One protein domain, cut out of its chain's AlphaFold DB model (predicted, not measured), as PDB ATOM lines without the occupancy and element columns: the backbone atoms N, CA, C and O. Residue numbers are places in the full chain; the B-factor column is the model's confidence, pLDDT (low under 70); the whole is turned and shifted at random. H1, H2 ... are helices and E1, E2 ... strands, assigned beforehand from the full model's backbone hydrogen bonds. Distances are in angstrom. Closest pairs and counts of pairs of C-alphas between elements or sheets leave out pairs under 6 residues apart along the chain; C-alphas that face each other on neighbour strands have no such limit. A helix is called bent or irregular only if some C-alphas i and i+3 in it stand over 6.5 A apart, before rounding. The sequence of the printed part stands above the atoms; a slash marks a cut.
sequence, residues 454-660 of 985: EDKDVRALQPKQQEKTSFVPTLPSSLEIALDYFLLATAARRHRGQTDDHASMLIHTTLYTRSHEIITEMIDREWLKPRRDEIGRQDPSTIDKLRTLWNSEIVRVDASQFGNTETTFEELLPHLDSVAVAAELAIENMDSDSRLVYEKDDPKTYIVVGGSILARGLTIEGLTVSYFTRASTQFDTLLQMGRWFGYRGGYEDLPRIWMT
ATOM      1  N   GLU A 454     -14.530  45.295  92.718       91.56
ATOM      2  CA  GLU A 454     -14.555  44.537  93.965       91.56
ATOM      3  C   GLU A 454     -14.161  45.401  95.170       91.56
ATOM      4  O   GLU A 454     -13.316  46.295  95.073       91.56
ATOM      5  N   ASP A 455     -14.689  45.076  96.352       87.50
ATOM      6  CA  ASP A 455     -14.428  45.820  97.594       87.50
ATOM      7  C   ASP A 455     -12.935  45.931  97.943       87.50
ATOM      8  O   ASP A 455     -12.505  46.915  98.550       87.50
ATOM      9  N   LYS A 456     -12.130  44.929  97.569       90.62
ATOM     10  CA  LYS A 456     -10.672  44.952  97.770       90.62
ATOM     11  C   LYS A 456     -10.005  46.102  96.999       90.62
ATOM     12  O   LYS A 456      -9.128  46.762  97.550       90.62
ATOM     13  N   ASP A 457     -10.477  46.392  95.788       93.06
ATOM     14  CA  ASP A 457      -9.938  47.437  94.917       93.06
ATOM     15  C   ASP A 457     -10.439  48.815  95.366       93.06
ATOM     16  O   ASP A 457      -9.700  49.796  95.350       93.06
ATOM     17  N   VAL A 458     -11.676  48.884  95.875       89.94
ATOM     18  CA  VAL A 458     -12.200  50.095  96.526       89.94
ATOM     19  C   VAL A 458     -11.337  50.476  97.732       89.94
ATOM     20  O   VAL A 458     -10.937  51.633  97.865       89.94
ATOM     21  N   ARG A 459     -11.006  49.508  98.597       87.94
ATOM     22  CA  ARG A 459     -10.161  49.725  99.788       87.94
ATOM     23  C   ARG A 459      -8.730  50.130  99.440       87.94
ATOM     24  O   ARG A 459      -8.116  50.843 100.223       87.94
ATOM     25  N   ALA A 460      -8.222  49.715  98.280       88.81
ATOM     26  CA  ALA A 460      -6.907  50.120  97.783       88.81
ATOM     27  C   ALA A 460      -6.839  51.608  97.394       88.81
ATOM     28  O   ALA A 460      -5.755  52.183  97.359       88.81
ATOM     29  N   LEU A 461      -7.985  52.249  97.131       87.50
ATOM     30  CA  LEU A 461      -8.067  53.639  96.661       87.50
ATOM     31  C   LEU A 461      -8.758  54.593  97.648       87.50
ATOM     32  O   LEU A 461      -8.650  55.811  97.498       87.50
ATOM     33  N   GLN A 462      -9.482  54.072  98.644       83.56
ATOM     34  CA  GLN A 462     -10.246  54.876  99.600       83.56
ATOM     35  C   GLN A 462      -9.743  54.700 101.045       83.56
ATOM     36  O   GLN A 462      -9.818  53.594 101.585       83.56
ATOM     37  N   PRO A 463      -9.327  55.785 101.730       74.38
ATOM     38  CA  PRO A 463      -8.953  55.714 103.138       74.38
ATOM     39  C   PRO A 463     -10.167  55.440 104.028       74.38
ATOM     40  O   PRO A 463     -11.224  56.066 103.876       74.38
ATOM     41  N   LYS A 464      -9.995  54.607 105.062       73.19
ATOM     42  CA  LYS A 464     -10.942  54.582 106.185       73.19
ATOM     43  C   LYS A 464     -10.913  55.916 106.928       73.19
ATOM     44  O   LYS A 464      -9.893  56.601 106.993       73.19
ATOM     45  N   GLN A 465     -12.028  56.268 107.572       65.62
ATOM     46  CA  GLN A 465     -12.158  57.542 108.292       65.62
ATOM     47  C   GLN A 465     -11.088  57.749 109.382       65.62
ATOM     48  O   GLN A 465     -10.748  58.893 109.674       65.62
ATOM     49  N   GLN A 466     -10.556  56.669 109.957       64.31
ATOM     50  CA  GLN A 466      -9.537  56.689 111.012       64.31
ATOM     51  C   GLN A 466      -8.092  56.723 110.474       64.31
ATOM     52  O   GLN A 466      -7.178  57.025 111.227       64.31
ATOM     53  N   GLU A 467      -7.882  56.472 109.177       66.94
ATOM     54  CA  GLU A 467      -6.557  56.291 108.550       66.94
ATOM     55  C   GLU A 467      -6.228  57.411 107.542       66.94
ATOM     56  O   GLU A 467      -5.286  57.314 106.762       66.94
ATOM     57  N   LYS A 468      -7.003  58.505 107.542       65.50
ATOM     58  CA  LYS A 468      -6.959  59.552 106.501       65.50
ATOM     59  C   LYS A 468      -5.576  60.155 106.253       65.50
ATOM     60  O   LYS A 468      -5.305  60.593 105.142       65.50
ATOM     61  N   THR A 469      -4.738  60.246 107.282       67.50
ATOM     62  CA  THR A 469      -3.411  60.876 107.208       67.50
ATOM     63  C   THR A 469      -2.286  59.896 106.891       67.50
ATOM     64  O   THR A 469      -1.215  60.342 106.494       67.50
ATOM     65  N   SER A 470      -2.510  58.594 107.081       73.12
ATOM     66  CA  SER A 470      -1.514  57.527 106.903       73.12
ATOM     67  C   SER A 470      -1.819  56.603 105.724       73.12
ATOM     68  O   SER A 470      -1.049  55.685 105.457       73.12
ATOM     69  N   PHE A 471      -2.949  56.802 105.050       79.12
ATOM     70  CA  PHE A 471      -3.365  55.978 103.925       79.12
ATOM     71  C   PHE A 471      -2.445  56.172 102.719       79.12
ATOM     72  O   PHE A 471      -2.244  57.294 102.251       79.12
ATOM     73  N   VAL A 472      -1.943  55.055 102.204       83.19
ATOM     74  CA  VAL A 472      -1.152  54.986 100.977       83.19
ATOM     75  C   VAL A 472      -1.966  54.174  99.971       83.19
ATOM     76  O   VAL A 472      -2.197  52.990 100.225       83.19
ATOM     77  N   PRO A 473      -2.455  54.786  98.878       86.19
ATOM     78  CA  PRO A 473      -3.164  54.049  97.849       86.19
ATOM     79  C   PRO A 473      -2.204  53.118  97.108       86.19
ATOM     80  O   PRO A 473      -1.016  53.407  96.975       86.19
ATOM     81  N   THR A 474      -2.741  52.014  96.605       91.00
ATOM     82  CA  THR A 474      -2.037  51.092  95.703       91.00
ATOM     83  C   THR A 474      -2.849  50.946  94.432       91.00
ATOM     84  O   THR A 474      -4.073  50.875  94.534       91.00
ATOM     85  N   LEU A 475      -2.211  50.859  93.263       95.00
ATOM     86  CA  LEU A 475      -2.908  50.725  91.984       95.00
ATOM     87  C   LEU A 475      -3.594  49.346  91.882       95.00
ATOM     88  O   LEU A 475      -2.900  48.337  91.762       95.00
ATOM     89  N   PRO A 476      -4.939  49.253  91.939       96.00
ATOM     90  CA  PRO A 476      -5.612  47.970  91.799       96.00
ATOM     91  C   PRO A 476      -5.720  47.559  90.328       96.00
ATOM     92  O   PRO A 476      -5.823  48.406  89.436       96.00
ATOM     93  N   SER A 477      -5.827  46.251  90.080       94.88
ATOM     94  CA  SER A 477      -5.948  45.702  88.723       94.88
ATOM     95  C   SER A 477      -7.157  46.251  87.962       94.88
ATOM     96  O   SER A 477      -7.069  46.475  86.760       94.88
ATOM     97  N   SER A 478      -8.288  46.510  88.635       97.06
ATOM     98  CA  SER A 478      -9.458  47.099  87.964       97.06
ATOM     99  C   SER A 478      -9.207  48.518  87.451       97.06
ATOM    100  O   SER A 478      -9.727  48.868  86.393       97.06
ATOM    101  N   LEU A 479      -8.420  49.331  88.168       97.50
ATOM    102  CA  LEU A 479      -8.075  50.683  87.725       97.50
ATOM    103  C   LEU A 479      -7.048  50.639  86.591       97.50
ATOM    104  O   LEU A 479      -7.197  51.381  85.628       97.50
ATOM    105  N   GLU A 480      -6.063  49.740  86.663       97.81
ATOM    106  CA  GLU A 480      -5.105  49.522  85.571       97.81
ATOM    107  C   GLU A 480      -5.819  49.130  84.265       97.81
ATOM    108  O   GLU A 480      -5.569  49.728  83.222       97.81
ATOM    109  N   ILE A 481      -6.775  48.193  84.328       98.19
ATOM    110  CA  ILE A 481      -7.590  47.791  83.169       98.19
ATOM    111  C   ILE A 481      -8.405  48.973  82.625       98.19
ATOM    112  O   ILE A 481      -8.488  49.150  81.411       98.19
ATOM    113  N   ALA A 482      -8.999  49.792  83.498       98.38
ATOM    114  CA  ALA A 482      -9.769  50.964  83.078       98.38
ATOM    115  C   ALA A 482      -8.895  52.014  82.370       98.38
ATOM    116  O   ALA A 482      -9.315  52.597  81.371       98.38
ATOM    117  N   LEU A 483      -7.678  52.236  82.874       98.56
ATOM    118  CA  LEU A 483      -6.697  53.148  82.288       98.56
ATOM    119  C   LEU A 483      -6.191  52.636  80.926       98.56
ATOM    120  O   LEU A 483      -6.161  53.392  79.956       98.56
ATOM    121  N   ASP A 484      -5.869  51.343  80.823       98.44
ATOM    122  CA  ASP A 484      -5.475  50.700  79.562       98.44
ATOM    123  C   ASP A 484      -6.613  50.783  78.520       98.44
ATOM    124  O   ASP A 484      -6.385  51.143  77.361       98.44
ATOM    125  N   TYR A 485      -7.862  50.536  78.936       98.62
ATOM    126  CA  TYR A 485      -9.032  50.676  78.066       98.62
ATOM    127  C   TYR A 485      -9.258  52.125  77.610       98.62
ATOM    128  O   TYR A 485      -9.647  52.348  76.466       98.62
ATOM    129  N   PHE A 486      -8.981  53.125  78.454       98.56
ATOM    130  CA  PHE A 486      -9.085  54.534  78.066       98.56
ATOM    131  C   PHE A 486      -8.145  54.892  76.906       98.56
ATOM    132  O   PHE A 486      -8.572  55.584  75.976       98.56
ATOM    133  N   LEU A 487      -6.903  54.393  76.917       98.38
ATOM    134  CA  LEU A 487      -5.968  54.592  75.803       98.38
ATOM    135  C   LEU A 487      -6.495  53.942  74.515       98.38
ATOM    136  O   LEU A 487      -6.497  54.582  73.463       98.38
ATOM    137  N   LEU A 488      -7.005  52.709  74.607       98.50
ATOM    138  CA  LEU A 488      -7.565  51.972  73.468       98.50
ATOM    139  C   LEU A 488      -8.797  52.661  72.876       98.50
ATOM    140  O   LEU A 488      -8.857  52.909  71.674       98.50
ATOM    141  N   ALA A 489      -9.759  53.029  73.721       97.88
ATOM    142  CA  ALA A 489     -10.971  53.710  73.291       97.88
ATOM    143  C   ALA A 489     -10.658  55.088  72.686       97.88
ATOM    144  O   ALA A 489     -11.276  55.488  71.703       97.88
ATOM    145  N   THR A 490      -9.661  55.806  73.211       97.81
ATOM    146  CA  THR A 490      -9.221  57.084  72.630       97.81
ATOM    147  C   THR A 490      -8.525  56.886  71.281       97.81
ATOM    148  O   THR A 490      -8.778  57.652  70.353       97.81
ATOM    149  N   ALA A 491      -7.712  55.838  71.120       97.75
ATOM    150  CA  ALA A 491      -7.140  55.478  69.822       97.75
ATOM    151  C   ALA A 491      -8.231  55.136  68.794       97.75
ATOM    152  O   ALA A 491      -8.142  55.577  67.649       97.75
ATOM    153  N   ALA A 492      -9.299  54.449  69.214       97.12
ATOM    154  CA  ALA A 492     -10.447  54.146  68.355       97.12
ATOM    155  C   ALA A 492     -11.180  55.413  67.911       97.12
ATOM    156  O   ALA A 492     -11.511  55.559  66.736       97.12
ATOM    157  N   ARG A 493     -11.358  56.378  68.818       95.69
ATOM    158  CA  ARG A 493     -11.917  57.693  68.476       95.69
ATOM    159  C   ARG A 493     -11.056  58.432  67.448       95.69
ATOM    160  O   ARG A 493     -11.594  58.919  66.455       95.69
ATOM    161  N   ARG A 494      -9.729  58.459  67.622       95.25
ATOM    162  CA  ARG A 494      -8.811  59.072  66.640       95.25
ATOM    163  C   ARG A 494      -8.889  58.392  65.276       95.25
ATOM    164  O   ARG A 494      -8.966  59.087  64.267       95.25
ATOM    165  N   HIS A 495      -8.945  57.060  65.251       95.56
ATOM    166  CA  HIS A 495      -9.132  56.288  64.023       95.56
ATOM    167  C   HIS A 495     -10.446  56.650  63.304       95.56
ATOM    168  O   HIS A 495     -10.464  56.809  62.086       95.56
ATOM    169  N   ARG A 496     -11.527  56.885  64.058       93.75
ATOM    170  CA  ARG A 496     -12.831  57.341  63.538       93.75
ATOM    171  C   ARG A 496     -12.868  58.821  63.120       93.75
ATOM    172  O   ARG A 496     -13.938  59.339  62.821       93.75
ATOM    173  N   GLY A 497     -11.727  59.513  63.095       91.81
ATOM    174  CA  GLY A 497     -11.624  60.911  62.667       91.81
ATOM    175  C   GLY A 497     -11.787  61.943  63.786       91.81
ATOM    176  O   GLY A 497     -11.728  63.135  63.513       91.81
ATOM    177  N   GLN A 498     -11.918  61.524  65.047       91.06
ATOM    178  CA  GLN A 498     -12.067  62.424  66.203       91.06
ATOM    179  C   GLN A 498     -10.710  62.820  66.806       91.06
ATOM    180  O   GLN A 498     -10.507  62.749  68.018       91.06
ATOM    181  N   THR A 499      -9.740  63.174  65.960       88.50
ATOM    182  CA  THR A 499      -8.395  63.565  66.431       88.50
ATOM    183  C   THR A 499      -8.388  64.966  67.045       88.50
ATOM    184  O   THR A 499      -7.659  65.194  68.008       88.50
ATOM    185  N   ASP A 500      -9.256  65.851  66.552       87.94
ATOM    186  CA  ASP A 500      -9.407  67.230  67.032       87.94
ATOM    187  C   ASP A 500     -10.451  67.369  68.156       87.94
ATOM    188  O   ASP A 500     -10.750  68.473  68.610       87.94
ATOM    189  N   ASP A 501     -10.995  66.249  68.643       90.19
ATOM    190  CA  ASP A 501     -11.952  66.230  69.745       90.19
ATOM    191  C   ASP A 501     -11.270  65.939  71.086       90.19
ATOM    192  O   ASP A 501     -10.293  65.197  71.197       90.19
ATOM    193  N   HIS A 502     -11.866  66.450  72.161       92.88
ATOM    194  CA  HIS A 502     -11.456  66.102  73.517       92.88
ATOM    195  C   HIS A 502     -11.706  64.619  73.830       92.88
ATOM    196  O   HIS A 502     -12.719  64.037  73.426       92.88
ATOM    197  N   ALA A 503     -10.829  64.021  74.634       95.00
ATOM    198  CA  ALA A 503     -10.999  62.686  75.198       95.00
ATOM    199  C   ALA A 503     -10.678  62.701  76.689       95.00
ATOM    200  O   ALA A 503      -9.586  63.080  77.092       95.00
ATOM    201  N   SER A 504     -11.632  62.291  77.520       94.88
ATOM    202  CA  SER A 504     -11.496  62.387  78.969       94.88
ATOM    203  C   SER A 504     -11.826  61.068  79.666       94.88
ATOM    204  O   SER A 504     -12.749  60.347  79.282       94.88
ATOM    205  N   MET A 505     -11.109  60.792  80.749       95.44
ATOM    206  CA  MET A 505     -11.428  59.786  81.755       95.44
ATOM    207  C   MET A 505     -11.697  60.476  83.089       95.44
ATOM    208  O   MET A 505     -10.997  61.419  83.448       95.44
ATOM    209  N   LEU A 506     -12.692  60.001  83.842       92.75
ATOM    210  CA  LEU A 506     -12.988  60.492  85.189       92.75
ATOM    211  C   LEU A 506     -12.731  59.400  86.229       92.75
ATOM    212  O   LEU A 506     -13.387  58.361  86.217       92.75
ATOM    213  N   ILE A 507     -11.838  59.673  87.176       92.38
ATOM    214  CA  ILE A 507     -11.558  58.830  88.340       92.38
ATOM    215  C   ILE A 507     -12.136  59.506  89.576       92.38
ATOM    216  O   ILE A 507     -11.662  60.547  90.035       92.38
ATOM    217  N   HIS A 508     -13.166  58.876  90.129       87.56
ATOM    218  CA  HIS A 508     -13.931  59.386  91.248       87.56
ATOM    219  C   HIS A 508     -13.986  58.365  92.391       87.56
ATOM    220  O   HIS A 508     -14.916  57.560  92.512       87.56
ATOM    221  N   THR A 509     -13.019  58.459  93.301       84.31
ATOM    222  CA  THR A 509     -12.853  57.497  94.401       84.31
ATOM    223  C   THR A 509     -13.233  58.067  95.766       84.31
ATOM    224  O   THR A 509     -13.918  57.410  96.536       84.31
ATOM    225  N   THR A 510     -12.849  59.301  96.087       78.06
ATOM    226  CA  THR A 510     -12.971  59.863  97.443       78.06
ATOM    227  C   THR A 510     -13.417  61.323  97.412       78.06
ATOM    228  O   THR A 510     -13.643  61.872  96.348       78.06
ATOM    229  N   LEU A 511     -13.648  61.937  98.575       71.88
ATOM    230  CA  LEU A 511     -13.955  63.368  98.725       71.88
ATOM    231  C   LEU A 511     -12.725  64.197  99.120       71.88
ATOM    232  O   LEU A 511     -12.795  65.424  99.147       71.88
ATOM    233  N   TYR A 512     -11.628  63.545  99.497       76.69
ATOM    234  CA  TYR A 512     -10.479  64.209 100.096       76.69
ATOM    235  C   TYR A 512      -9.501  64.689  99.024       76.69
ATOM    236  O   TYR A 512      -8.815  63.878  98.410       76.69
ATOM    237  N   THR A 513      -9.375  66.010  98.879       78.00
ATOM    238  CA  THR A 513      -8.436  66.688  97.965       78.00
ATOM    239  C   THR A 513      -7.025  66.097  98.022       78.00
ATOM    240  O   THR A 513      -6.475  65.722  96.993       78.00
ATOM    241  N   ARG A 514      -6.476  65.906  99.232       79.94
ATOM    242  CA  ARG A 514      -5.136  65.327  99.435       79.94
ATOM    243  C   ARG A 514      -5.011  63.905  98.883       79.94
ATOM    244  O   ARG A 514      -3.959  63.526  98.390       79.94
ATOM    245  N   SER A 515      -6.070  63.103  98.966       82.31
ATOM    246  CA  SER A 515      -6.049  61.756  98.397       82.31
ATOM    247  C   SER A 515      -6.015  61.791  96.869       82.31
ATOM    248  O   SER A 515      -5.443  60.885  96.281       82.31
ATOM    249  N   HIS A 516      -6.578  62.819  96.225       86.69
ATOM    250  CA  HIS A 516      -6.503  62.961  94.768       86.69
ATOM    251  C   HIS A 516      -5.064  63.195  94.310       86.69
ATOM    252  O   HIS A 516      -4.632  62.532  93.381       86.69
ATOM    253  N   GLU A 517      -4.306  64.054  94.998       87.50
ATOM    254  CA  GLU A 517      -2.886  64.301  94.696       87.50
ATOM    255  C   GLU A 517      -2.062  63.011  94.755       87.50
ATOM    256  O   GLU A 517      -1.353  62.686  93.806       87.50
ATOM    257  N   ILE A 518      -2.229  62.229  95.827       88.81
ATOM    258  CA  ILE A 518      -1.494  60.972  96.020       88.81
ATOM    259  C   ILE A 518      -1.903  59.924  94.969       88.81
ATOM    260  O   ILE A 518      -1.048  59.220  94.437       88.81
ATOM    261  N   ILE A 519      -3.198  59.819  94.647       90.62
ATOM    262  CA  ILE A 519      -3.688  58.904  93.604       90.62
ATOM    263  C   ILE A 519      -3.143  59.311  92.230       90.62
ATOM    264  O   ILE A 519      -2.712  58.448  91.475       90.62
ATOM    265  N   THR A 520      -3.128  60.605  91.907       92.56
ATOM    266  CA  THR A 520      -2.590  61.108  90.640       92.56
ATOM    267  C   THR A 520      -1.097  60.821  90.510       92.56
ATOM    268  O   THR A 520      -0.669  60.326  89.472       92.56
ATOM    269  N   GLU A 521      -0.310  61.069  91.560       93.19
ATOM    270  CA  GLU A 521       1.126  60.762  91.566       93.19
ATOM    271  C   GLU A 521       1.389  59.256  91.406       93.19
ATOM    272  O   GLU A 521       2.282  58.850  90.662       93.19
ATOM    273  N   MET A 522       0.583  58.417  92.067       95.06
ATOM    274  CA  MET A 522       0.640  56.963  91.919       95.06
ATOM    275  C   MET A 522       0.354  56.540  90.472       95.06
ATOM    276  O   MET A 522       1.126  55.768  89.912       95.06
ATOM    277  N   ILE A 523      -0.704  57.067  89.843       96.88
ATOM    278  CA  ILE A 523      -1.038  56.760  88.442       96.88
ATOM    279  C   ILE A 523       0.084  57.220  87.502       96.88
ATOM    280  O   ILE A 523       0.458  56.472  86.601       96.88
ATOM    281  N   ASP A 524       0.649  58.413  87.712       96.69
ATOM    282  CA  ASP A 524       1.744  58.937  86.885       96.69
ATOM    283  C   ASP A 524       2.982  58.029  86.936       96.69
ATOM    284  O   ASP A 524       3.533  57.640  85.903       96.69
ATOM    285  N   ARG A 525       3.407  57.670  88.155       96.56
ATOM    286  CA  ARG A 525       4.630  56.903  88.408       96.56
ATOM    287  C   ARG A 525       4.493  55.428  88.050       96.56
ATOM    288  O   ARG A 525       5.413  54.871  87.459       96.56
ATOM    289  N   GLU A 526       3.406  54.791  88.470       96.81
ATOM    290  CA  GLU A 526       3.255  53.331  88.405       96.81
ATOM    291  C   GLU A 526       2.588  52.858  87.114       96.81
ATOM    292  O   GLU A 526       2.746  51.695  86.760       96.81
ATOM    293  N   TRP A 527       1.878  53.736  86.393       97.62
ATOM    294  CA  TRP A 527       1.169  53.357  85.170       97.62
ATOM    295  C   TRP A 527       1.495  54.242  83.962       97.62
ATOM    296  O   TRP A 527       1.986  53.716  82.969       97.62
ATOM    297  N   LEU A 528       1.276  55.562  84.009       97.56
ATOM    298  CA  LEU A 528       1.324  56.405  82.802       97.56
ATOM    299  C   LEU A 528       2.722  56.448  82.173       97.56
ATOM    300  O   LEU A 528       2.862  56.218  80.973       97.56
ATOM    301  N   LYS A 529       3.761  56.730  82.971       97.06
ATOM    302  CA  LYS A 529       5.153  56.761  82.491       97.06
ATOM    303  C   LYS A 529       5.622  55.390  81.977       97.06
ATOM    304  O   LYS A 529       6.080  55.349  80.836       97.06
ATOM    305  N   PRO A 530       5.470  54.279  82.731       97.44
ATOM    306  CA  PRO A 530       5.787  52.944  82.219       97.44
ATOM    307  C   PRO A 530       5.029  52.588  80.937       97.44
ATOM    308  O   PRO A 530       5.643  52.176  79.956       97.44
ATOM    309  N   ARG A 531       3.712  52.821  80.901       97.00
ATOM    310  CA  ARG A 531       2.868  52.435  79.766       97.00
ATOM    311  C   ARG A 531       3.212  53.215  78.498       97.00
ATOM    312  O   ARG A 531       3.204  52.635  77.416       97.00
ATOM    313  N   ARG A 532       3.554  54.505  78.609       96.81
ATOM    314  CA  ARG A 532       4.071  55.310  77.486       96.81
ATOM    315  C   ARG A 532       5.352  54.715  76.907       96.81
ATOM    316  O   ARG A 532       5.443  54.523  75.700       96.81
ATOM    317  N   ASP A 533       6.309  54.395  77.771       96.69
ATOM    318  CA  ASP A 533       7.589  53.804  77.384       96.69
ATOM    319  C   ASP A 533       7.416  52.440  76.696       96.69
ATOM    320  O   ASP A 533       8.062  52.157  75.686       96.69
ATOM    321  N   GLU A 534       6.550  51.585  77.240       97.38
ATOM    322  CA  GLU A 534       6.245  50.255  76.703       97.38
ATOM    323  C   GLU A 534       5.536  50.327  75.344       97.38
ATOM    324  O   GLU A 534       5.922  49.612  74.418       97.38
ATOM    325  N   ILE A 535       4.542  51.212  75.197       96.50
ATOM    326  CA  ILE A 535       3.828  51.425  73.928       96.50
ATOM    327  C   ILE A 535       4.774  51.997  72.868       96.50
ATOM    328  O   ILE A 535       4.805  51.477  71.752       96.50
ATOM    329  N   GLY A 536       5.589  52.999  73.212       95.00
ATOM    330  CA  GLY A 536       6.534  53.616  72.275       95.00
ATOM    331  C   GLY A 536       7.622  52.653  71.789       95.00
ATOM    332  O   GLY A 536       8.089  52.755  70.655       95.00
ATOM    333  N   ARG A 537       7.998  51.659  72.610       96.19
ATOM    334  CA  ARG A 537       8.906  50.562  72.220       96.19
ATOM    335  C   ARG A 537       8.196  49.383  71.550       96.19
ATOM    336  O   ARG A 537       8.874  48.439  71.154       96.19
ATOM    337  N   GLN A 538       6.868  49.426  71.446       94.12
ATOM    338  CA  GLN A 538       6.029  48.312  71.006       94.12
ATOM    339  C   GLN A 538       6.346  47.007  71.754       94.12
ATOM    340  O   GLN A 538       6.511  45.950  71.143       94.12
ATOM    341  N   ASP A 539       6.450  47.084  73.085       97.12
ATOM    342  CA  ASP A 539       6.729  45.920  73.925       97.12
ATOM    343  C   ASP A 539       5.720  44.779  73.650       97.12
ATOM    344  O   ASP A 539       4.514  44.978  73.839       97.12
ATOM    345  N   PRO A 540       6.169  43.576  73.231       96.12
ATOM    346  CA  PRO A 540       5.263  42.510  72.807       96.12
ATOM    347  C   PRO A 540       4.254  42.089  73.878       96.12
ATOM    348  O   PRO A 540       3.105  41.796  73.549       96.12
ATOM    349  N   SER A 541       4.659  42.078  75.153       96.44
ATOM    350  CA  SER A 541       3.785  41.657  76.253       96.44
ATOM    351  C   SER A 541       2.674  42.675  76.519       96.44
ATOM    352  O   SER A 541       1.511  42.309  76.694       96.44
ATOM    353  N   THR A 542       3.014  43.962  76.458       96.50
ATOM    354  CA  THR A 542       2.071  45.070  76.611       96.50
ATOM    355  C   THR A 542       1.091  45.123  75.447       96.50
ATOM    356  O   THR A 542      -0.117  45.227  75.662       96.50
ATOM    357  N   ILE A 543       1.577  44.995  74.210       97.50
ATOM    358  CA  ILE A 543       0.723  45.005  73.017       97.50
ATOM    359  C   ILE A 543      -0.246  43.813  73.011       97.50
ATOM    360  O   ILE A 543      -1.422  43.998  72.701       97.50
ATOM    361  N   ASP A 544       0.197  42.613  73.400       97.44
ATOM    362  CA  ASP A 544      -0.679  41.435  73.503       97.44
ATOM    363  C   ASP A 544      -1.747  41.588  74.604       97.44
ATOM    364  O   ASP A 544      -2.928  41.282  74.390       97.44
ATOM    365  N   LYS A 545      -1.370  42.168  75.753       97.38
ATOM    366  CA  LYS A 545      -2.306  42.516  76.833       97.38
ATOM    367  C   LYS A 545      -3.391  43.482  76.343       97.38
ATOM    368  O   LYS A 545      -4.579  43.232  76.555       97.38
ATOM    369  N   LEU A 546      -2.998  44.567  75.670       98.12
ATOM    370  CA  LEU A 546      -3.920  45.577  75.136       98.12
ATOM    371  C   LEU A 546      -4.836  45.004  74.045       98.12
ATOM    372  O   LEU A 546      -6.033  45.288  74.030       98.12
ATOM    373  N   ARG A 547      -4.297  44.149  73.172       98.38
ATOM    374  CA  ARG A 547      -5.049  43.432  72.134       98.38
ATOM    375  C   ARG A 547      -6.120  42.531  72.726       98.38
ATOM    376  O   ARG A 547      -7.272  42.572  72.298       98.38
ATOM    377  N   THR A 548      -5.745  41.735  73.724       98.06
ATOM    378  CA  THR A 548      -6.671  40.842  74.424       98.06
ATOM    379  C   THR A 548      -7.790  41.636  75.089       98.06
ATOM    380  O   THR A 548      -8.964  41.295  74.931       98.06
ATOM    381  N   LEU A 549      -7.443  42.736  75.769       98.00
ATOM    382  CA  LEU A 549      -8.419  43.626  76.391       98.00
ATOM    383  C   LEU A 549      -9.398  44.195  75.354       98.00
ATOM    384  O   LEU A 549     -10.604  44.019  75.520       98.00
ATOM    385  N   TRP A 550      -8.899  44.800  74.270       97.75
ATOM    386  CA  TRP A 550      -9.732  45.378  73.208       97.75
ATOM    387  C   TRP A 550     -10.716  44.365  72.625       97.75
ATOM    388  O   TRP A 550     -11.925  44.592  72.650       97.75
ATOM    389  N   ASN A 551     -10.207  43.214  72.177       96.31
ATOM    390  CA  ASN A 551     -11.014  42.183  71.528       96.31
ATOM    391  C   ASN A 551     -12.103  41.630  72.458       96.31
ATOM    392  O   ASN A 551     -13.196  41.301  72.002       96.31
ATOM    393  N   SER A 552     -11.828  41.543  73.763       94.81
ATOM    394  CA  SER A 552     -12.805  41.074  74.754       94.81
ATOM    395  C   SER A 552     -13.887  42.105  75.101       94.81
ATOM    396  O   SER A 552     -14.975  41.734  75.545       94.81
ATOM    397  N   GLU A 553     -13.595  43.395  74.920       94.62
ATOM    398  CA  GLU A 553     -14.452  44.497  75.355       94.62
ATOM    399  C   GLU A 553     -15.300  45.090  74.232       94.62
ATOM    400  O   GLU A 553     -16.448  45.469  74.480       94.62
ATOM    401  N   ILE A 554     -14.767  45.172  73.008       91.81
ATOM    402  CA  ILE A 554     -15.463  45.808  71.884       91.81
ATOM    403  C   ILE A 554     -16.696  45.009  71.445       91.81
ATOM    404  O   ILE A 554     -17.734  45.584  71.154       91.81
ATOM    405  N   VAL A 555     -16.644  43.677  71.528       90.25
ATOM    406  CA  VAL A 555     -17.753  42.785  71.137       90.25
ATOM    407  C   VAL A 555     -18.965  42.839  72.074       90.25
ATOM    408  O   VAL A 555     -20.017  42.288  71.757       90.25
ATOM    409  N   ARG A 556     -18.830  43.459  73.253       90.31
ATOM    410  CA  ARG A 556     -19.900  43.534  74.264       90.31
ATOM    411  C   ARG A 556     -20.960  44.579  73.934       90.31
ATOM    412  O   ARG A 556     -22.090  44.469  74.403       90.31
ATOM    413  N   VAL A 557     -20.598  45.582  73.137       90.19
ATOM    414  CA  VAL A 557     -21.503  46.626  72.663       90.19
ATOM    415  C   VAL A 557     -21.287  46.782  71.166       90.19
ATOM    416  O   VAL A 557     -20.236  47.231  70.728       90.19
ATOM    417  N   ASP A 558     -22.289  46.392  70.393       87.69
ATOM    418  CA  ASP A 558     -22.238  46.405  68.934       87.69
ATOM    419  C   ASP A 558     -22.295  47.845  68.395       87.69
ATOM    420  O   ASP A 558     -23.289  48.554  68.578       87.69
ATOM    421  N   ALA A 559     -21.223  48.267  67.719       88.25
ATOM    422  CA  ALA A 559     -21.072  49.601  67.141       88.25
ATOM    423  C   ALA A 559     -22.137  49.916  66.077       88.25
ATOM    424  O   ALA A 559     -22.577  51.065  65.953       88.25
ATOM    425  N   SER A 560     -22.611  48.898  65.353       86.38
ATOM    426  CA  SER A 560     -23.594  49.071  64.283       86.38
ATOM    427  C   SER A 560     -24.961  49.528  64.803       86.38
ATOM    428  O   SER A 560     -25.702  50.185  64.071       86.38
ATOM    429  N   GLN A 561     -25.267  49.282  66.086       84.88
ATOM    430  CA  GLN A 561     -26.488  49.767  66.747       84.88
ATOM    431  C   GLN A 561     -26.569  51.297  66.787       84.88
ATOM    432  O   GLN A 561     -27.663  51.847  66.891       84.88
ATOM    433  N   PHE A 562     -25.424  51.971  66.674       84.81
ATOM    434  CA  PHE A 562     -25.304  53.428  66.710       84.81
ATOM    435  C   PHE A 562     -24.903  54.025  65.355       84.81
ATOM    436  O   PHE A 562     -24.688  55.227  65.254       84.81
ATOM    437  N   GLY A 563     -24.797  53.201  64.306       85.81
ATOM    438  CA  GLY A 563     -24.293  53.635  63.001       85.81
ATOM    439  C   GLY A 563     -22.780  53.869  62.960       85.81
ATOM    440  O   GLY A 563     -22.293  54.473  62.007       85.81
ATOM    441  N   ASN A 564     -22.036  53.384  63.961       88.62
ATOM    442  CA  ASN A 564     -20.580  53.488  64.010       88.62
ATOM    443  C   ASN A 564     -19.912  52.314  63.287       88.62
ATOM    444  O   ASN A 564     -20.472  51.221  63.170       88.62
ATOM    445  N   THR A 565     -18.680  52.532  62.826       87.38
ATOM    446  CA  THR A 565     -17.842  51.478  62.253       87.38
ATOM    447  C   THR A 565     -17.186  50.644  63.352       87.38
ATOM    448  O   THR A 565     -16.623  51.173  64.318       87.38
ATOM    449  N   GLU A 566     -17.244  49.319  63.203       88.44
ATOM    450  CA  GLU A 566     -16.440  48.410  64.023       88.44
ATOM    451  C   GLU A 566     -14.950  48.696  63.805       88.44
ATOM    452  O   GLU A 566     -14.540  49.086  62.713       88.44
ATOM    453  N   THR A 567     -14.143  48.538  64.855       92.19
ATOM    454  CA  THR A 567     -12.708  48.837  64.800       92.19
ATOM    455  C   THR A 567     -11.905  47.673  65.371       92.19
ATOM    456  O   THR A 567     -12.127  47.226  66.500       92.19
ATOM    457  N   THR A 568     -10.971  47.164  64.580       95.50
ATOM    458  CA  THR A 568     -10.033  46.095  64.934       95.50
ATOM    459  C   THR A 568      -8.847  46.648  65.717       95.50
ATOM    460  O   THR A 568      -8.536  47.833  65.638       95.50
ATOM    461  N   PHE A 569      -8.141  45.802  66.473       97.12
ATOM    462  CA  PHE A 569      -6.969  46.258  67.225       97.12
ATOM    463  C   PHE A 569      -5.850  46.782  66.308       97.12
ATOM    464  O   PHE A 569      -5.165  47.746  66.644       97.12
ATOM    465  N   GLU A 570      -5.671  46.165  65.140       97.06
ATOM    466  CA  GLU A 570      -4.701  46.567  64.119       97.06
ATOM    467  C   GLU A 570      -4.906  48.008  63.647       97.06
ATOM    468  O   GLU A 570      -3.930  48.715  63.413       97.06
ATOM    469  N   GLU A 571      -6.157  48.457  63.551       96.44
ATOM    470  CA  GLU A 571      -6.508  49.825  63.159       96.44
ATOM    471  C   GLU A 571      -6.198  50.845  64.262       96.44
ATOM    472  O   GLU A 571      -5.920  52.007  63.971       96.44
ATOM    473  N   LEU A 572      -6.188  50.416  65.530       94.88
ATOM    474  CA  LEU A 572      -5.867  51.270  66.680       94.88
ATOM    475  C   LEU A 572      -4.368  51.453  66.889       94.88
ATOM    476  O   LEU A 572      -3.927  52.505  67.357       94.88
ATOM    477  N   LEU A 573      -3.591  50.412  66.583       95.62
ATOM    478  CA  LEU A 573      -2.166  50.328  66.892       95.62
ATOM    479  C   LEU A 573      -1.349  51.549  66.414       95.62
ATOM    480  O   LEU A 573      -0.543  52.039  67.208       95.62
ATOM    481  N   PRO A 574      -1.571  52.115  65.207       96.56
ATOM    482  CA  PRO A 574      -0.856  53.310  64.747       96.56
ATOM    483  C   PRO A 574      -1.127  54.568  65.582       96.56
ATOM    484  O   PRO A 574      -0.308  55.484  65.598       96.56
ATOM    485  N   HIS A 575      -2.267  54.634  66.272       96.69
ATOM    486  CA  HIS A 575      -2.669  55.802  67.054       96.69
ATOM    487  C   HIS A 575      -2.246  55.704  68.527       96.69
ATOM    488  O   HIS A 575      -2.130  56.744  69.181       96.69
ATOM    489  N   LEU A 576      -1.994  54.498  69.052       96.25
ATOM    490  CA  LEU A 576      -1.759  54.259  70.484       96.25
ATOM    491  C   LEU A 576      -0.604  55.079  71.068       96.25
ATOM    492  O   LEU A 576      -0.775  55.669  72.133       96.25
ATOM    493  N   ASP A 577       0.533  55.162  70.374       96.62
ATOM    494  CA  ASP A 577       1.692  55.937  70.842       96.62
ATOM    495  C   ASP A 577       1.346  57.428  70.986       96.62
ATOM    496  O   ASP A 577       1.495  58.022  72.055       96.62
ATOM    497  N   SER A 578       0.724  58.006  69.952       95.56
ATOM    498  CA  SER A 578       0.283  59.406  69.973       95.56
ATOM    499  C   SER A 578      -0.741  59.698  71.076       95.56
ATOM    500  O   SER A 578      -0.814  60.821  71.579       95.56
ATOM    501  N   VAL A 579      -1.580  58.720  71.435       96.81
ATOM    502  CA  VAL A 579      -2.571  58.852  72.513       96.81
ATOM    503  C   VAL A 579      -1.877  58.783  73.864       96.81
ATOM    504  O   VAL A 579      -2.127  59.636  74.713       96.81
ATOM    505  N   ALA A 580      -0.984  57.811  74.056       96.06
ATOM    506  CA  ALA A 580      -0.235  57.647  75.293       96.06
ATOM    507  C   ALA A 580       0.596  58.899  75.605       96.06
ATOM    508  O   ALA A 580       0.561  59.385  76.736       96.06
ATOM    509  N   VAL A 581       1.280  59.464  74.603       95.75
ATOM    510  CA  VAL A 581       2.051  60.712  74.732       95.75
ATOM    511  C   VAL A 581       1.151  61.902  75.080       95.75
ATOM    512  O   VAL A 581       1.506  62.692  75.952       95.75
ATOM    513  N   ALA A 582      -0.022  62.013  74.450       95.31
ATOM    514  CA  ALA A 582      -0.962  63.115  74.677       95.31
ATOM    515  C   ALA A 582      -1.756  63.015  75.995       95.31
ATOM    516  O   ALA A 582      -2.349  64.003  76.414       95.31
ATOM    517  N   ALA A 583      -1.830  61.837  76.623       96.25
ATOM    518  CA  ALA A 583      -2.654  61.617  77.810       96.25
ATOM    519  C   ALA A 583      -2.100  62.348  79.040       96.25
ATOM    520  O   ALA A 583      -1.077  61.949  79.581       96.25
ATOM    521  N   GLU A 584      -2.779  63.377  79.527       94.25
ATOM    522  CA  GLU A 584      -2.347  64.209  80.650       94.25
ATOM    523  C   GLU A 584      -3.180  63.943  81.907       94.25
ATOM    524  O   GLU A 584      -4.402  63.800  81.854       94.25
ATOM    525  N   LEU A 585      -2.524  63.908  83.068       92.94
ATOM    526  CA  LEU A 585      -3.202  63.806  84.356       92.94
ATOM    527  C   LEU A 585      -3.608  65.192  84.855       92.94
ATOM    528  O   LEU A 585      -2.782  66.100  84.929       92.94
ATOM    529  N   ALA A 586      -4.867  65.329  85.259       88.62
ATOM    530  CA  ALA A 586      -5.399  66.568  85.810       88.62
ATOM    531  C   ALA A 586      -6.114  66.318  87.140       88.62
ATOM    532  O   ALA A 586      -6.824  65.325  87.312       88.62
ATOM    533  N   ILE A 587      -5.951  67.245  88.081       85.38
ATOM    534  CA  ILE A 587      -6.678  67.246  89.351       85.38
ATOM    535  C   ILE A 587      -7.662  68.403  89.320       85.38
ATOM    536  O   ILE A 587      -7.275  69.543  89.081       85.38
ATOM    537  N   GLU A 588      -8.919  68.123  89.635       76.56
ATOM    538  CA  GLU A 588      -9.935  69.161  89.785       76.56
ATOM    539  C   GLU A 588     -10.534  69.053  91.200       76.56
ATOM    540  O   GLU A 588     -10.813  67.967  91.715       76.56
ATOM    541  N   ASN A 589     -10.691  70.181  91.890       70.12
ATOM    542  CA  ASN A 589     -11.208  70.232  93.262       70.12
ATOM    543  C   ASN A 589     -12.209  71.390  93.407       70.12
ATOM    544  O   ASN A 589     -12.294  72.268  92.560       70.12
ATOM    545  N   MET A 590     -13.014  71.402  94.479       55.78
ATOM    546  CA  MET A 590     -14.082  72.413  94.637       55.78
ATOM    547  C   MET A 590     -13.551  73.840  94.874       55.78
ATOM    548  O   MET A 590     -14.285  74.791  94.614       55.78
ATOM    549  N   ASP A 591     -12.309  73.968  95.347       50.41
ATOM    550  CA  ASP A 591     -11.686  75.224  95.799       50.41
ATOM    551  C   ASP A 591     -10.608  75.755  94.831       50.41
ATOM    552  O   ASP A 591      -9.902  76.705  95.153       50.41
ATOM    553  N   SER A 592     -10.439  75.143  93.648       53.00
ATOM    554  CA  SER A 592      -9.500  75.641  92.637       53.00
ATOM    555  C   SER A 592     -10.152  76.723  91.768       53.00
ATOM    556  O   SER A 592     -11.179  76.495  91.126       53.00
ATOM    557  N   ASP A 593      -9.538  77.909  91.720       42.38
ATOM    558  CA  ASP A 593      -9.964  79.001  90.829       42.38
ATOM    559  C   ASP A 593      -9.684  78.686  89.345       42.38
ATOM    560  O   ASP A 593     -10.388  79.180  88.455       42.38
ATOM    561  N   SER A 594      -8.711  77.808  89.070       49.56
ATOM    562  CA  SER A 594      -8.476  77.199  87.759       49.56
ATOM    563  C   SER A 594      -9.327  75.935  87.607       49.56
ATOM    564  O   SER A 594      -9.103  74.945  88.305       49.56
ATOM    565  N   ARG A 595     -10.303  75.980  86.697       63.59
ATOM    566  CA  ARG A 595     -11.074  74.811  86.248       63.59
ATOM    567  C   ARG A 595     -10.466  74.239  84.974       63.59
ATOM    568  O   ARG A 595      -9.870  75.004  84.218       63.59
ATOM    569  N   LEU A 596     -10.708  72.959  84.694       71.12
ATOM    570  CA  LEU A 596     -10.479  72.371  83.368       71.12
ATOM    571  C   LEU A 596     -11.040  73.280  82.261       71.12
ATOM    572  O   LEU A 596     -12.225  73.635  82.266       71.12
ATOM    573  N   VAL A 597     -10.174  73.655  81.321       67.69
ATOM    574  CA  VAL A 597     -10.533  74.434  80.134       67.69
ATOM    575  C   VAL A 597     -10.454  73.511  78.924       67.69
ATOM    576  O   VAL A 597      -9.443  72.850  78.701       67.69
ATOM    577  N   TYR A 598     -11.551  73.470  78.177       74.88
ATOM    578  CA  TYR A 598     -11.706  72.731  76.933       74.88
ATOM    579  C   TYR A 598     -11.865  73.766  75.816       74.88
ATOM    580  O   TYR A 598     -12.940  74.356  75.666       74.88
ATOM    581  N   GLU A 599     -10.771  74.081  75.122       75.50
ATOM    582  CA  GLU A 599     -10.777  75.011  73.988       75.50
ATOM    583  C   GLU A 599     -10.899  74.232  72.681       75.50
ATOM    584  O   GLU A 599     -10.271  73.189  72.515       75.50
ATOM    585  N   LYS A 600     -11.705  74.742  71.743       69.69
ATOM    586  CA  LYS A 600     -12.015  74.034  70.491       69.69
ATOM    587  C   LYS A 600     -10.771  73.785  69.627       69.69
ATOM    588  O   LYS A 600     -10.723  72.786  68.926       69.69
ATOM    589  N   ASP A 601      -9.783  74.670  69.714       78.44
ATOM    590  CA  ASP A 601      -8.559  74.615  68.911       78.44
ATOM    591  C   ASP A 601      -7.382  73.944  69.662       78.44
ATOM    592  O   ASP A 601      -6.251  73.966  69.184       78.44
ATOM    593  N   ASP A 602      -7.631  73.356  70.843       83.62
ATOM    594  CA  ASP A 602      -6.624  72.687  71.685       83.62
ATOM    595  C   ASP A 602      -7.184  71.366  72.266       83.62
ATOM    596  O   ASP A 602      -7.617  71.308  73.428       83.62
ATOM    597  N   PRO A 603      -7.242  70.285  71.462       88.19
ATOM    598  CA  PRO A 603      -7.822  69.010  71.871       88.19
ATOM    599  C   PRO A 603      -7.043  68.346  73.012       88.19
ATOM    600  O   PRO A 603      -5.938  67.833  72.853       88.19
ATOM    601  N   LYS A 604      -7.663  68.304  74.193       91.94
ATOM    602  CA  LYS A 604      -7.119  67.638  75.382       91.94
ATOM    603  C   LYS A 604      -7.460  66.153  75.489       91.94
ATOM    604  O   LYS A 604      -8.616  65.760  75.327       91.94
ATOM    605  N   THR A 605      -6.457  65.350  75.857       95.50
ATOM    606  CA  THR A 605      -6.618  63.954  76.297       95.50
ATOM    607  C   THR A 605      -6.373  63.881  77.808       95.50
ATOM    608  O   THR A 605      -5.228  63.790  78.231       95.50
ATOM    609  N   TYR A 606      -7.419  63.959  78.635       94.62
ATOM    610  CA  TYR A 606      -7.280  64.074  80.093       94.62
ATOM    611  C   TYR A 606      -7.662  62.812  80.865       94.62
ATOM    612  O   TYR A 606      -8.703  62.205  80.633       94.62
ATOM    613  N   ILE A 607      -6.879  62.495  81.891       95.25
ATOM    614  CA  ILE A 607      -7.248  61.587  82.976       95.25
ATOM    615  C   ILE A 607      -7.476  62.447  84.218       95.25
ATOM    616  O   ILE A 607      -6.541  62.924  84.861       95.25
ATOM    617  N   VAL A 608      -8.746  62.683  84.529       91.75
ATOM    618  CA  VAL A 608      -9.173  63.602  85.582       91.75
ATOM    619  C   VAL A 608      -9.385  62.835  86.882       91.75
ATOM    620  O   VAL A 608     -10.257  61.970  86.960       91.75
ATOM    621  N   VAL A 609      -8.640  63.190  87.927       89.25
ATOM    622  CA  VAL A 609      -8.802  62.638  89.278       89.25
ATOM    623  C   VAL A 609      -9.452  63.676  90.181       89.25
ATOM    624  O   VAL A 609      -8.918  64.766  90.389       89.25
ATOM    625  N   GLY A 610     -10.578  63.317  90.794       78.88
ATOM    626  CA  GLY A 610     -11.060  64.070  91.943       78.88
ATOM    627  C   GLY A 610     -12.462  63.736  92.419       78.88
ATOM    628  O   GLY A 610     -13.136  62.833  91.931       78.88
ATOM    629  N   GLY A 611     -12.869  64.468  93.453       65.31
ATOM    630  CA  GLY A 611     -13.886  63.994  94.396       65.31
ATOM    631  C   GLY A 611     -15.057  64.930  94.625       65.31
ATOM    632  O   GLY A 611     -16.207  64.528  94.798       65.31
ATOM    633  N   SER A 612     -14.770  66.223  94.625       54.22
ATOM    634  CA  SER A 612     -15.769  67.286  94.687       54.22
ATOM    635  C   SER A 612     -15.937  67.994  93.337       54.22
ATOM    636  O   SER A 612     -16.730  68.928  93.244       54.22
ATOM    637  N   ILE A 613     -15.237  67.504  92.295       48.22
ATOM    638  CA  ILE A 613     -15.333  67.866  90.858       48.22
ATOM    639  C   ILE A 613     -16.778  67.902  90.366       48.22
ATOM    640  O   ILE A 613     -17.136  68.603  89.426       48.22
ATOM    641  N   LEU A 614     -17.656  67.187  91.054       50.12
ATOM    642  CA  LEU A 614     -19.077  67.113  90.770       50.12
ATOM    643  C   LEU A 614     -19.850  68.347  91.254       50.12
ATOM    644  O   LEU A 614     -21.055  68.259  91.495       50.12
ATOM    645  N   ALA A 615     -19.200  69.513  91.356       43.66
ATOM    646  CA  ALA A 615     -19.922  70.775  91.386       43.66
ATOM    647  C   ALA A 615     -20.871  70.796  90.175       43.66
ATOM    648  O   ALA A 615     -20.451  70.647  89.023       43.66
ATOM    649  N   ARG A 616     -22.176  70.883  90.457       57.91
ATOM    650  CA  ARG A 616     -23.251  70.911  89.455       57.91
ATOM    651  C   ARG A 616     -22.889  71.941  88.377       57.91
ATOM    652  O   ARG A 616     -22.684  73.098  88.719       57.91
ATOM    653  N   GLY A 617     -22.733  71.511  87.122       51.97
ATOM    654  CA  GLY A 617     -22.462  72.387  85.971       51.97
ATOM    655  C   GLY A 617     -21.054  72.340  85.349       51.97
ATOM    656  O   GLY A 617     -20.855  72.986  84.321       51.97
ATOM    657  N   LEU A 618     -20.095  71.570  85.888       64.06
ATOM    658  CA  LEU A 618     -18.870  71.233  85.139       64.06
ATOM    659  C   LEU A 618     -19.187  70.149  84.090       64.06
ATOM    660  O   LEU A 618     -19.638  69.056  84.446       64.06
ATOM    661  N   THR A 619     -18.970  70.462  82.812       68.50
ATOM    662  CA  THR A 619     -19.037  69.491  81.711       68.50
ATOM    663  C   THR A 619     -17.633  68.939  81.475       68.50
ATOM    664  O   THR A 619     -16.700  69.720  81.319       68.50
ATOM    665  N   ILE A 620     -17.485  67.612  81.484       80.75
ATOM    666  CA  ILE A 620     -16.248  66.929  81.090       80.75
ATOM    667  C   ILE A 620     -16.436  66.528  79.630       80.75
ATOM    668  O   ILE A 620     -17.189  65.595  79.343       80.75
ATOM    669  N   GLU A 621     -15.823  67.282  78.722       85.00
ATOM    670  CA  GLU A 621     -15.943  67.046  77.284       85.00
ATOM    671  C   GLU A 621     -15.223  65.748  76.892       85.00
ATOM    672  O   GLU A 621     -14.139  65.432  77.396       85.00
ATOM    673  N   GLY A 622     -15.847  64.968  76.007       89.00
ATOM    674  CA  GLY A 622     -15.256  63.731  75.497       89.00
ATOM    675  C   GLY A 622     -15.106  62.605  76.521       89.00
ATOM    676  O   GLY A 622     -14.184  61.802  76.393       89.00
ATOM    677  N   LEU A 623     -15.939  62.564  77.568       92.25
ATOM    678  CA  LEU A 623     -15.860  61.538  78.609       92.25
ATOM    679  C   LEU A 623     -16.137  60.132  78.043       92.25
ATOM    680  O   LEU A 623     -17.287  59.799  77.736       92.25
ATOM    681  N   THR A 624     -15.086  59.309  77.993       94.62
ATOM    682  CA  THR A 624     -15.100  57.934  77.468       94.62
ATOM    683  C   THR A 624     -15.077  56.893  78.591       94.62
ATOM    684  O   THR A 624     -15.835  55.931  78.564       94.62
ATOM    685  N   VAL A 625     -14.243  57.077  79.620       97.06
ATOM    686  CA  VAL A 625     -14.094  56.100  80.716       97.06
ATOM    687  C   VAL A 625     -14.416  56.738  82.060       97.06
ATOM    688  O   VAL A 625     -13.981  57.848  82.355       97.06
ATOM    689  N   SER A 626     -15.180  56.039  82.898       94.94
ATOM    690  CA  SER A 626     -15.485  56.476  84.267       94.94
ATOM    691  C   SER A 626     -15.133  55.392  85.280       94.94
ATOM    692  O   SER A 626     -15.685  54.301  85.222       94.94
ATOM    693  N   TYR A 627     -14.258  55.693  86.237       94.81
ATOM    694  CA  TYR A 627     -13.966  54.833  87.384       94.81
ATOM    695  C   TYR A 627     -14.595  55.439  88.640       94.81
ATOM    696  O   TYR A 627     -14.096  56.415  89.199       94.81
ATOM    697  N   PHE A 628     -15.730  54.892  89.063       91.44
ATOM    698  CA  PHE A 628     -16.650  55.506  90.012       91.44
ATOM    699  C   PHE A 628     -16.962  54.572  91.187       91.44
ATOM    700  O   PHE A 628     -17.797  53.676  91.096       91.44
ATOM    701  N   THR A 629     -16.316  54.803  92.330       88.94
ATOM    702  CA  THR A 629     -16.472  53.956  93.533       88.94
ATOM    703  C   THR A 629     -17.063  54.697  94.729       88.94
ATOM    704  O   THR A 629     -17.224  54.127  95.810       88.94
ATOM    705  N   ARG A 630     -17.429  55.972  94.562       79.81
ATOM    706  CA  ARG A 630     -18.061  56.768  95.617       79.81
ATOM    707  C   ARG A 630     -19.572  56.539  95.653       79.81
ATOM    708  O   ARG A 630     -20.281  56.912  94.725       79.81
ATOM    709  N   ALA A 631     -20.072  56.049  96.782       72.81
ATOM    710  CA  ALA A 631     -21.505  55.934  97.036       72.81
ATOM    711  C   ALA A 631     -22.141  57.240  97.549       72.81
ATOM    712  O   ALA A 631     -21.513  58.040  98.248       72.81
ATOM    713  N   SER A 632     -23.424  57.422  97.233       75.19
ATOM    714  CA  SER A 632     -24.314  58.423  97.827       75.19
ATOM    715  C   SER A 632     -25.645  57.762  98.165       75.19
ATOM    716  O   SER A 632     -26.167  56.981  97.374       75.19
ATOM    717  N   THR A 633     -26.220  58.104  99.318       74.81
ATOM    718  CA  THR A 633     -27.562  57.651  99.710       74.81
ATOM    719  C   THR A 633     -28.672  58.573  99.199       74.81
ATOM    720  O   THR A 633     -29.839  58.288  99.427       74.81
ATOM    721  N   GLN A 634     -28.344  59.681  98.526       78.69
ATOM    722  CA  GLN A 634     -29.324  60.649  98.013       78.69
ATOM    723  C   GLN A 634     -29.455  60.547  96.488       78.69
ATOM    724  O   GLN A 634     -28.430  60.560  95.798       78.69
ATOM    725  N   PHE A 635     -30.690  60.478  95.971       81.12
ATOM    726  CA  PHE A 635     -30.985  60.345  94.535       81.12
ATOM    727  C   PHE A 635     -30.467  61.527  93.720       81.12
ATOM    728  O   PHE A 635     -29.774  61.326  92.724       81.12
ATOM    729  N   ASP A 636     -30.782  62.750  94.157       76.31
ATOM    730  CA  ASP A 636     -30.355  63.988  93.496       76.31
ATOM    731  C   ASP A 636     -28.838  64.024  93.298       76.31
ATOM    732  O   ASP A 636     -28.338  64.257  92.200       76.31
ATOM    733  N   THR A 637     -28.110  63.706  94.359       78.06
ATOM    734  CA  THR A 637     -26.660  63.655  94.367       78.06
ATOM    735  C   THR A 637     -26.182  62.552  93.429       78.06
ATOM    736  O   THR A 637     -25.367  62.831  92.563       78.06
ATOM    737  N   LEU A 638     -26.723  61.334  93.518       82.44
ATOM    738  CA  LEU A 638     -26.273  60.213  92.691       82.44
ATOM    739  C   LEU A 638     -26.466  60.471  91.179       82.44
ATOM    740  O   LEU A 638     -25.525  60.281  90.411       82.44
ATOM    741  N   LEU A 639     -27.626  60.989  90.752       81.69
ATOM    742  CA  LEU A 639     -27.871  61.341  89.341       81.69
ATOM    743  C   LEU A 639     -26.959  62.462  88.850       81.69
ATOM    744  O   LEU A 639     -26.457  62.412  87.731       81.69
ATOM    745  N   GLN A 640     -26.710  63.468  89.685       75.75
ATOM    746  CA  GLN A 640     -25.815  64.570  89.331       75.75
ATOM    747  C   GLN A 640     -24.352  64.145  89.255       75.75
ATOM    748  O   GLN A 640     -23.563  64.806  88.573       75.75
ATOM    749  N   MET A 641     -23.986  63.066  89.949       77.06
ATOM    750  CA  MET A 641     -22.653  62.485  89.889       77.06
ATOM    751  C   MET A 641     -22.412  61.696  88.589       77.06
ATOM    752  O   MET A 641     -21.265  61.605  88.152       77.06
ATOM    753  N   GLY A 642     -23.468  61.192  87.938       81.25
ATOM    754  CA  GLY A 642     -23.395  60.462  86.668       81.25
ATOM    755  C   GLY A 642     -23.055  61.358  85.473       81.25
ATOM    756  O   GLY A 642     -23.922  61.741  84.692       81.25
ATOM    757  N   ARG A 643     -21.778  61.720  85.307       81.69
ATOM    758  CA  ARG A 643     -21.299  62.541  84.171       81.69
ATOM    759  C   ARG A 643     -21.215  61.781  82.848       81.69
ATOM    760  O   ARG A 643     -21.087  62.400  81.798       81.69
ATOM    761  N   TRP A 644     -21.313  60.459  82.904       86.12
ATOM    762  CA  TRP A 644     -21.373  59.586  81.736       86.12
ATOM    763  C   TRP A 644     -22.723  59.636  81.003       86.12
ATOM    764  O   TRP A 644     -22.821  59.102  79.906       86.12
ATOM    765  N   PHE A 645     -23.747  60.288  81.565       85.94
ATOM    766  CA  PHE A 645     -24.976  60.579  80.825       85.94
ATOM    767  C   PHE A 645     -24.722  61.621  79.726       85.94
ATOM    768  O   PHE A 645     -23.757  62.377  79.803       85.94
ATOM    769  N   GLY A 646     -25.575  61.687  78.704       81.44
ATOM    770  CA  GLY A 646     -25.454  62.667  77.616       81.44
ATOM    771  C   GLY A 646     -25.216  62.060  76.237       81.44
ATOM    772  O   GLY A 646     -25.323  60.859  76.033       81.44
ATOM    773  N   TYR A 647     -24.915  62.917  75.268       82.00
ATOM    774  CA  TYR A 647     -24.658  62.518  73.883       82.00
ATOM    775  C   TYR A 647     -23.198  62.103  73.686       82.00
ATOM    776  O   TYR A 647     -22.316  62.651  74.354       82.00
ATOM    777  N   ARG A 648     -22.950  61.138  72.792       86.06
ATOM    778  CA  ARG A 648     -21.624  60.549  72.515       86.06
ATOM    779  C   ARG A 648     -21.409  60.305  71.013       86.06
ATOM    780  O   ARG A 648     -20.950  59.241  70.627       86.06
ATOM    781  N   GLY A 649     -21.764  61.300  70.196       85.19
ATOM    782  CA  GLY A 649     -21.744  61.219  68.729       85.19
ATOM    783  C   GLY A 649     -20.447  60.632  68.165       85.19
ATOM    784  O   GLY A 649     -19.375  61.184  68.416       85.19
ATOM    785  N   GLY A 650     -20.545  59.534  67.414       86.25
ATOM    786  CA  GLY A 650     -19.426  58.870  66.728       86.25
ATOM    787  C   GLY A 650     -18.610  57.897  67.593       86.25
ATOM    788  O   GLY A 650     -17.643  57.292  67.117       86.25
ATOM    789  N   TYR A 651     -18.960  57.739  68.871       92.25
ATOM    790  CA  TYR A 651     -18.283  56.821  69.791       92.25
ATOM    791  C   TYR A 651     -19.201  56.215  70.853       92.25
ATOM    792  O   TYR A 651     -18.734  55.784  71.898       92.25
ATOM    793  N   GLU A 652     -20.498  56.158  70.588       91.56
ATOM    794  CA  GLU A 652     -21.567  55.657  71.452       91.56
ATOM    795  C   GLU A 652     -21.321  54.257  72.039       91.56
ATOM    796  O   GLU A 652     -21.764  53.964  73.144       91.56
ATOM    797  N   ASP A 653     -20.593  53.403  71.325       92.81
ATOM    798  CA  ASP A 653     -20.267  52.023  71.693       92.81
ATOM    799  C   ASP A 653     -19.060  51.887  72.636       92.81
ATOM    800  O   ASP A 653     -18.899  50.859  73.306       92.81
ATOM    801  N   LEU A 654     -18.221  52.923  72.722       95.12
ATOM    802  CA  LEU A 654     -16.948  52.901  73.448       95.12
ATOM    803  C   LEU A 654     -17.029  53.206  74.956       95.12
ATOM    804  O   LEU A 654     -16.147  52.747  75.680       95.12
ATOM    805  N   PRO A 655     -18.008  53.964  75.493       95.19
ATOM    806  CA  PRO A 655     -18.048  54.265  76.910       95.19
ATOM    807  C   PRO A 655     -18.039  53.028  77.806       95.19
ATOM    808  O   PRO A 655     -18.774  52.065  77.580       95.19
ATOM    809  N   ARG A 656     -17.228  53.066  78.866       95.94
ATOM    810  CA  ARG A 656     -17.192  52.027  79.907       95.94
ATOM    811  C   ARG A 656     -17.128  52.645  81.297       95.94
ATOM    812  O   ARG A 656     -16.450  53.653  81.523       95.94
ATOM    813  N   ILE A 657     -17.851  52.034  82.234       95.94
ATOM    814  CA  ILE A 657     -17.983  52.527  83.605       95.94
ATOM    815  C   ILE A 657     -17.603  51.425  84.589       95.94
ATOM    816  O   ILE A 657     -18.267  50.398  84.675       95.94
ATOM    817  N   TRP A 658     -16.564  51.667  85.379       96.81
ATOM    818  CA  TRP A 658     -16.163  50.819  86.493       96.81
ATOM    819  C   TRP A 658     -16.840  51.308  87.765       96.81
ATOM    820  O   TRP A 658     -16.625  52.448  88.172       96.81
ATOM    821  N   MET A 659     -17.651  50.471  88.407       94.25
ATOM    822  CA  MET A 659     -18.305  50.813  89.674       94.25
ATOM    823  C   MET A 659     -18.617  49.586  90.526       94.25
ATOM    824  O   MET A 659     -18.500  48.454  90.074       94.25
ATOM    825  N   THR A 660     -19.016  49.793  91.777       89.25
ATOM    826  CA  THR A 660     -19.408  48.691  92.669       89.25
ATOM    827  C   THR A 660     -20.807  48.164  92.329       89.25
ATOM    828  O   THR A 660     -21.652  48.906  91.824       89.25
TER     829      THR A 660
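Overview. This is residues 454 to 660 of the 985 residues of the protein "Beta-1,4-mannanase" of Verrucomicrobiaceae bacterium (UniProt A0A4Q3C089). A twisted sheet of five parallel strands has H2 and H3a over one face, two layers in all, and H4 and H6 each cross H2. H7 lies off the sheet, between E4 and E5 along the chain. The printed part has 207 residues, mixed in class, with seven named helices and five named strands in the order H1 H2 E1 H3 H4 H5 H6 E2 E3 E4 H7 E5; across the sheet the order is E2 E3 E1 E4 E5. It is compact, with a radius of gyration of the C-alphas of 16.8 A, and spans 48 by 35 by 32 A.

Arrangement. H1, residues 455 to 461, is close to but not clearly touching H2, residues 477 to 495; their closest C-alphas, of Asp 457 and Ser 478, are 7.0 A apart. H2 is on the sheet at a height of 8.0 A, over E1, residues 503 to 508, and E4, residues 623 to 628. H3, residues 513 to 536, by its hydrogen bonds assigned as one helix, is bent: C-alphas 526 and 529 are 7.1 A apart. Arm H3a, residues 513 to 526, is on the sheet on the same face as H2, at a height over the sheet of 8.6 A, and lies over E2, residues 583 to 587, and E3, residues 605 to 609. Arm H3b, residues 529 to 536, is not on the sheet. H4, residues 540 to 554, touches H2 with residues 546 to 550 alone, about perpendicular at 79 degrees, the closest C-alphas being Leu 488 and Trp 550, 6.9 A. H5, residues 559 to 562, touches no helix. H6, residues 569 to 582, is irregular, with C-alphas 574 and 577 7.1 A apart; it touches H2, closest at C-alphas Ala 491 and His 575, 5.3 A, and only grazes the sheet. E4, H7, residues 635 to 641, and E5, residues 656 to 659, form a strand-helix-strand unit, two parallel neighbours joined through a helix, with a right-handed crossover. Within hydrogen-bond range are N 586 and O 607 of E2 and E3, 3.0 A, N 505 and O 606 of E1 and E3, 2.8 A, N 506 and O 625 of E1 and E4, 2.9 A, and N 628 and O 658 of E4 and E5, 2.8 A. Every O i to N i+4 pair is within range in H1, H2, H3a, H3b, H4 and H7, and 6 of 10 in H6; H5 is too short for one.

Along the chain. H1 begins at C-alpha 455 (-14.428, 45.820, 97.594). From first to last C-alpha H2 measures 27.1 A, H4 21.0 A and E1 16.6 A. E5 ends at C-alpha 659 (-18.305, 50.813, 89.674).

Size, cuts and confidence. The C-alphas farthest apart, of Gln 466 and Gly 563, are 50.3 A apart. The printed part has no cut. The links H1 to H2, E2 to E3, E3 to E4 and H7 to E5 are long. pLDDT is under 70 at 22 residues: 465 to 469, 590 to 595, 597, 600 and 611 to 619.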